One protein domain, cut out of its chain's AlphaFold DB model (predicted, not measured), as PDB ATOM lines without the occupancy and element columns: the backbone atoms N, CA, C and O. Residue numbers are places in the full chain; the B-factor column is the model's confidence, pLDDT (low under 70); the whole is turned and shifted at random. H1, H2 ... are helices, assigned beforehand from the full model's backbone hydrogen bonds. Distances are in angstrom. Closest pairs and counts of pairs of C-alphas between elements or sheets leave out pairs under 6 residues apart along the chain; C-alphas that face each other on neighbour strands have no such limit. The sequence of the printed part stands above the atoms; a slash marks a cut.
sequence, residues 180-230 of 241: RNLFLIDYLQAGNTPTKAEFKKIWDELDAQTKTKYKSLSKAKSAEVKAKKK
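What this domain is: This is residues 180 to 230 of the 241 residues of an uncharacterized protein of Dendrothele bispora (strain CBS 962.96) (UniProt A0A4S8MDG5). One long helix, H3, makes the longest axis of the model, and its end, residues 222 to 230, sticks out as a bare arm. At the other end of H3 the chain turns a corner through a tight link between H3 and the shorter H2, and H1 sits in the mouth of that corner, about perpendicular to H3, which it touches, and close to H2 but not clearly touching it. The printed part has 51 residues with three named helices, in the order H1, H2, H3 along the chain, and no named strand; the class is all helix. The whole is loose, with a radius of gyration of the C-alphas of 12.9 A, and elongated, with spans of 39 by 22 by 17 A.

Where its parts are: H3, residues 208 to 230, is the longest helix, with 23 residues and 33.3 A from first to last C-alpha; it begins at C-alpha 208 (220.856, 136.179, 232.942) and ends at C-alpha 230 (247.058, 156.518, 235.288). H1, residues 180 to 189, is 14.3 A long and begins at C-alpha 180 (230.418, 137.375, 241.265). H2, residues 196 to 205, is 14.4 A long.

How they stand to each other: H3 touches H1 with residues 214 to 218 alone. The closest C-alphas of the two helices are those of Phe 183 and Tyr 214, 6.6 A apart. Their lines are about perpendicular, at 79 degrees. H1 and H2 are close but not clearly touching, with 2 pairs of C-alphas within 8 A; their closest C-alphas are those of Arg 180 and Trp 203, 7.4 A apart. The lines of H1 and H2 are only just about perpendicular, at 72 degrees. H2 and H3 follow each other in the chain and are only just apart, their closest C-alphas standing 8.2 A from each other. In H1, H2 and H3 every pair of O i and N i+4 is within hydrogen-bond range.

The domain as a whole: The two C-alphas farthest apart are those of Glu 198 and Lys 230, at 38.6 A. Residues 204 to 209 stand free, as do residues 222 to 230, which belong to H3. Without these stretches the body has 36 residues, spans 27 by 18 by 13 A and has a radius of gyration of 10.2 A. The link from H2 to H3, with 2 residues, is tight, and the link from H1 to H2, with 6 residues, is short; no link is long. The printed part has no cut. The mean pLDDT of the printed part is 88.3, and residue 230 alone is under 70.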
ATOM      1  N   ARG A 180     230.878 138.267 240.203       91.31
ATOM      2  CA  ARG A 180     230.418 137.375 241.265       91.31
ATOM      3  C   ARG A 180     230.696 137.910 242.671       91.31
ATOM      4  O   ARG A 180     229.922 137.661 243.585       91.31
ATOM      5  N   ASN A 181     231.796 138.634 242.850       92.12
ATOM      6  CA  ASN A 181     232.144 139.217 244.145       92.12
ATOM      7  C   ASN A 181     231.347 140.498 244.419       92.12
ATOM      8  O   ASN A 181     230.942 140.722 245.550       92.12
ATOM      9  N   LEU A 182     231.062 141.295 243.387       91.62
ATOM     10  CA  LEU A 182     230.174 142.452 243.507       91.62
ATOM     11  C   LEU A 182     228.760 142.028 243.917       91.62
ATOM     12  O   LEU A 182     228.199 142.611 244.833       91.62
ATOM     13  N   PHE A 183     228.229 140.965 243.308       93.25
ATOM     14  CA  PHE A 183     226.946 140.412 243.736       93.25
ATOM     15  C   PHE A 183     226.998 139.855 245.162       93.25
ATOM     16  O   PHE A 183     226.071 140.071 245.932       93.25
ATOM     17  N   LEU A 184     228.086 139.174 245.541       93.06
ATOM     18  CA  LEU A 184     228.253 138.690 246.912       93.06
ATOM     19  C   LEU A 184     228.217 139.835 247.932       93.06
ATOM     20  O   LEU A 184     227.587 139.682 248.969       93.06
ATOM     21  N   ILE A 185     228.872 140.965 247.648       91.81
ATOM     22  CA  ILE A 185     228.861 142.140 248.530       91.81
ATOM     23  C   ILE A 185     227.425 142.610 248.761       91.81
ATOM     24  O   ILE A 185     227.008 142.715 249.912       91.81
ATOM     25  N   ASP A 186     226.663 142.824 247.689       91.50
ATOM     26  CA  ASP A 186     225.274 143.281 247.787       91.50
ATOM     27  C   ASP A 186     224.399 142.250 248.520       91.50
ATOM     28  O   ASP A 186     223.563 142.594 249.355       91.50
ATOM     29  N   TYR A 187     224.634 140.962 248.264       90.81
ATOM     30  CA  TYR A 187     223.905 139.866 248.895       90.81
ATOM     31  C   TYR A 187     224.170 139.780 250.407       90.81
ATOM     32  O   TYR A 187     223.234 139.549 251.175       90.81
ATOM     33  N   LEU A 188     225.416 140.014 250.839       91.50
ATOM     34  CA  LEU A 188     225.795 140.108 252.253       91.50
ATOM     35  C   LEU A 188     225.242 141.385 252.910       91.50
ATOM     36  O   LEU A 188     224.801 141.342 254.055       91.50
ATOM     37  N   GLN A 189     225.219 142.513 252.190       90.56
ATOM     38  CA  GLN A 189     224.637 143.774 252.673       90.56
ATOM     39  C   GLN A 189     223.126 143.680 252.895       90.56
ATOM     40  O   GLN A 189     222.603 144.311 253.811       90.56
ATOM     41  N   ALA A 190     222.434 142.849 252.115       90.81
ATOM     42  CA  ALA A 190     221.023 142.531 252.320       90.81
ATOM     43  C   ALA A 190     220.758 141.655 253.568       90.81
ATOM     44  O   ALA A 190     219.617 141.275 253.813       90.81
ATOM     45  N   GLY A 191     221.789 141.325 254.356       87.62
ATOM     46  CA  GLY A 191     221.675 140.547 255.592       87.62
ATOM     47  C   GLY A 191     221.758 139.031 255.398       87.62
ATOM     48  O   GLY A 191     221.602 138.284 256.363       87.62
ATOM     49  N   ASN A 192     222.027 138.553 254.179       89.62
ATOM     50  CA  ASN A 192     222.205 137.125 253.930       89.62
ATOM     51  C   ASN A 192     223.620 136.683 254.315       89.62
ATOM     52  O   ASN A 192     224.583 137.425 254.146       89.62
ATOM     53  N   THR A 193     223.772 135.444 254.777       87.12
ATOM     54  CA  THR A 193     225.076 134.868 255.148       87.12
ATOM     55  C   THR A 193     225.252 133.483 254.522       87.12
ATOM     56  O   THR A 193     225.185 132.469 255.212       87.12
ATOM     57  N   PRO A 194     225.451 133.399 253.191       88.56
ATOM     58  CA  PRO A 194     225.564 132.114 252.523       88.56
ATOM     59  C   PRO A 194     226.918 131.456 252.810       88.56
ATOM     60  O   PRO A 194     227.970 132.103 252.853       88.56
ATOM     61  N   THR A 195     226.923 130.132 252.896       90.38
ATOM     62  CA  THR A 195     228.146 129.339 252.762       90.38
ATOM     63  C   THR A 195     228.662 129.386 251.325       90.38
ATOM     64  O   THR A 195     227.945 129.686 250.364       90.38
ATOM     65  N   LYS A 196     229.929 129.016 251.131       86.81
ATOM     66  CA  LYS A 196     230.541 128.954 249.795       86.81
ATOM     67  C   LYS A 196     229.792 128.033 248.819       86.81
ATOM     68  O   LYS A 196     229.790 128.283 247.611       86.81
ATOM     69  N   ALA A 197     229.196 126.953 249.326       87.88
ATOM     70  CA  ALA A 197     228.425 126.012 248.520       87.88
ATOM     71  C   ALA A 197     227.050 126.580 248.138       87.88
ATOM     72  O   ALA A 197     226.647 126.458 246.981       87.88
ATOM     73  N   GLU A 198     226.363 127.233 249.075       89.44
ATOM     74  CA  GLU A 198     225.059 127.866 248.846       89.44
ATOM     75  C   GLU A 198     225.173 129.031 247.878       89.44
ATOM     76  O   GLU A 198     224.458 129.072 246.882       89.44
ATOM     77  N   PHE A 199     226.151 129.915 248.081       91.88
ATOM     78  CA  PHE A 199     226.358 131.035 247.172       91.88
ATOM     79  C   PHE A 199     226.669 130.578 245.747       91.88
ATOM     80  O   PHE A 199     226.334 131.256 244.778       91.88
ATOM     81  N   LYS A 200     227.316 129.417 245.583       90.94
ATOM     82  CA  LYS A 200     227.514 128.856 244.249       90.94
ATOM     83  C   LYS A 200     226.204 128.493 243.575       90.94
ATOM     84  O   LYS A 200     226.046 128.860 242.419       90.94
ATOM     85  N   LYS A 201     225.285 127.854 244.290       93.25
ATOM     86  CA  LYS A 201     223.957 127.553 243.752       93.25
ATOM     87  C   LYS A 201     223.185 128.830 243.438       93.25
ATOM     88  O   LYS A 201     222.731 128.976 242.315       93.25
ATOM     89  N   ILE A 202     223.172 129.796 244.361       92.44
ATOM     90  CA  ILE A 202     222.506 131.097 244.175       92.44
ATOM     91  C   ILE A 202     223.032 131.808 242.923       92.44
ATOM     92  O   ILE A 202     222.261 132.286 242.100       92.44
ATOM     93  N   TRP A 203     224.354 131.853 242.744       92.31
ATOM     94  CA  TRP A 203     224.949 132.457 241.555       92.31
ATOM     95  C   TRP A 203     224.623 131.681 240.276       92.31
ATOM     96  O   TRP A 203     224.382 132.288 239.237       92.31
ATOM     97  N   ASP A 204     224.628 130.350 240.318       93.31
ATOM     98  CA  ASP A 204     224.346 129.526 239.143       93.31
ATOM     99  C   ASP A 204     222.860 129.641 238.732       93.31
ATOM    100  O   ASP A 204     222.584 129.781 237.539       93.31
ATOM    101  N   GLU A 205     221.939 129.733 239.695       94.19
ATOM    102  CA  GLU A 205     220.481 129.895 239.517       94.19
ATOM    103  C   GLU A 205     220.041 131.337 239.210       94.19
ATOM    104  O   GLU A 205     218.912 131.555 238.776       94.19
ATOM    105  N   LEU A 206     220.929 132.321 239.386       93.12
ATOM    106  CA  LEU A 206     220.641 133.723 239.087       93.12
ATOM    107  C   LEU A 206     220.217 133.925 237.626       93.12
ATOM    108  O   LEU A 206     220.790 133.317 236.708       93.12
ATOM    109  N   ASP A 207     219.300 134.860 237.399       93.44
ATOM    110  CA  ASP A 207     218.845 135.212 236.062       93.44
ATOM    111  C   ASP A 207     219.968 135.846 235.209       93.44
ATOM    112  O   ASP A 207     220.952 136.422 235.699       93.44
ATOM    113  N   ALA A 208     219.844 135.709 233.887       93.25
ATOM    114  CA  ALA A 208     220.856 136.179 232.942       93.25
ATOM    115  C   ALA A 208     220.995 137.713 232.924       93.25
ATOM    116  O   ALA A 208     222.088 138.228 232.663       93.25
ATOM    117  N   GLN A 209     219.921 138.447 233.223       91.12
ATOM    118  CA  GLN A 209     219.919 139.907 233.233       91.12
ATOM    119  C   GLN A 209     220.731 140.435 234.421       91.12
ATOM    120  O   GLN A 209     221.607 141.284 234.245       91.12
ATOM    121  N   THR A 210     220.545 139.866 235.607       91.12
ATOM    122  CA  THR A 210     221.294 140.203 236.816       91.12
ATOM    123  C   THR A 210     222.768 139.844 236.657       91.12
ATOM    124  O   THR A 210     223.633 140.685 236.909       91.12
ATOM    125  N   LYS A 211     223.097 138.661 236.119       91.88
ATOM    126  CA  LYS A 211     224.491 138.313 235.768       91.88
ATOM    127  C   LYS A 211     225.115 139.338 234.817       91.88
ATOM    128  O   LYS A 211     226.262 139.747 235.007       91.88
ATOM    129  N   THR A 212     224.357 139.798 233.822       92.38
ATOM    130  CA  THR A 212     224.813 140.817 232.864       92.38
ATOM    131  C   THR A 212     225.048 142.167 233.543       92.38
ATOM    132  O   THR A 212     226.104 142.767 233.335       92.38
ATOM    133  N   LYS A 213     224.143 142.605 234.427       92.69
ATOM    134  CA  LYS A 213     224.296 143.824 235.237       92.69
ATOM    135  C   LYS A 213     225.612 143.813 236.016       92.69
ATOM    136  O   LYS A 213     226.410 144.743 235.897       92.69
ATOM    137  N   TYR A 214     225.894 142.738 236.753       92.38
ATOM    138  CA  TYR A 214     227.123 142.640 237.549       92.38
ATOM    139  C   TYR A 214     228.390 142.500 236.701       92.38
ATOM    140  O   TYR A 214     229.445 143.014 237.081       92.38
ATOM    141  N   LYS A 215     228.302 141.890 235.515       93.25
ATOM    142  CA  LYS A 215     229.401 141.861 234.541       93.25
ATOM    143  C   LYS A 215     229.744 143.255 234.017       93.25
ATOM    144  O   LYS A 215     230.925 143.589 233.902       93.25
ATOM    145  N   SER A 216     228.739 144.082 233.739       90.62
ATOM    146  CA  SER A 216     228.936 145.479 233.339       90.62
ATOM    147  C   SER A 216     229.528 146.312 234.479       90.62
ATOM    148  O   SER A 216     230.524 147.005 234.272       90.62
ATOM    149  N   LEU A 217     229.014 146.160 235.705       89.31
ATOM    150  CA  LEU A 217     229.558 146.828 236.895       89.31
ATOM    151  C   LEU A 217     231.016 146.439 237.174       89.31
ATOM    152  O   LEU A 217     231.846 147.299 237.467       89.31
ATOM    153  N   SER A 218     231.355 145.157 237.027       91.56
ATOM    154  CA  SER A 218     232.725 144.649 237.162       91.56
ATOM    155  C   SER A 218     233.689 145.318 236.182       91.56
ATOM    156  O   SER A 218     234.782 145.749 236.573       91.56
ATOM    157  N   LYS A 219     233.276 145.466 234.918       90.00
ATOM    158  CA  LYS A 219     234.061 146.168 233.896       90.00
ATOM    159  C   LYS A 219     234.218 147.652 234.222       90.00
ATOM    160  O   LYS A 219     235.344 148.141 234.169       90.00
ATOM    161  N   ALA A 220     233.139 148.330 234.610       86.19
ATOM    162  CA  ALA A 220     233.160 149.748 234.969       86.19
ATOM    163  C   ALA A 220     234.102 150.023 236.156       86.19
ATOM    164  O   ALA A 220     235.029 150.821 236.041       86.19
ATOM    165  N   LYS A 221     233.966 149.266 237.253       84.75
ATOM    166  CA  LYS A 221     234.844 149.360 238.438       84.75
ATOM    167  C   LYS A 221     236.308 149.066 238.100       84.75
ATOM    168  O   LYS A 221     237.223 149.694 238.629       84.75
ATOM    169  N   SER A 222     236.555 148.105 237.211       83.44
ATOM    170  CA  SER A 222     237.914 147.785 236.762       83.44
ATOM    171  C   SER A 222     238.516 148.894 235.893       83.44
ATOM    172  O   SER A 222     239.717 149.148 235.981       83.44
ATOM    173  N   ALA A 223     237.705 149.558 235.067       82.69
ATOM    174  CA  ALA A 223     238.118 150.704 234.264       82.69
ATOM    175  C   ALA A 223     238.416 151.930 235.140       82.69
ATOM    176  O   ALA A 223     239.463 152.550 234.968       82.69
ATOM    177  N   GLU A 224     237.583 152.207 236.143       78.88
ATOM    178  CA  GLU A 224     237.780 153.296 237.108       78.88
ATOM    179  C   GLU A 224     239.115 153.159 237.858       78.88
ATOM    180  O   GLU A 224     239.890 154.109 237.958       78.88
ATOM    181  N   VAL A 225     239.446 151.953 238.329       78.50
ATOM    182  CA  VAL A 225     240.729 151.693 239.008       78.50
ATOM    183  C   VAL A 225     241.914 151.900 238.062       78.50
ATOM    184  O   VAL A 225     242.955 152.410 238.477       78.50
ATOM    185  N   LYS A 226     241.777 151.526 236.785       76.50
ATOM    186  CA  LYS A 226     242.817 151.769 235.776       76.50
ATOM    187  C   LYS A 226     242.980 153.260 235.481       76.50
ATOM    188  O   LYS A 226     244.117 153.707 235.355       76.50
ATOM    189  N   ALA A 227     241.887 154.016 235.409       75.19
ATOM    190  CA  ALA A 227     241.916 155.463 235.212       75.19
ATOM    191  C   ALA A 227     242.600 156.170 236.394       75.19
ATOM    192  O   ALA A 227     243.564 156.903 236.188       75.19
ATOM    193  N   LYS A 228     242.215 155.833 237.632       72.38
ATOM    194  CA  LYS A 228     242.839 156.370 238.857       72.38
ATOM    195  C   LYS A 228     244.322 156.013 238.990       72.38
ATOM    196  O   LYS A 228     245.097 156.775 239.558       72.38
ATOM    197  N   LYS A 229     244.751 154.861 238.463       71.06
ATOM    198  CA  LYS A 229     246.172 154.482 238.443       71.06
ATOM    199  C   LYS A 229     246.984 155.303 237.434       71.06
ATOM    200  O   LYS A 229     248.142 155.608 237.707       71.06
ATOM    201  N   LYS A 230     246.397 155.667 236.290       63.12
ATOM    202  CA  LYS A 230     247.058 156.518 235.288       63.12
ATOM    203  C   LYS A 230     247.242 157.947 235.802       63.12
ATOM    204  O   LYS A 230     248.353 158.455 235.732       63.12
TER     205      LYS A 230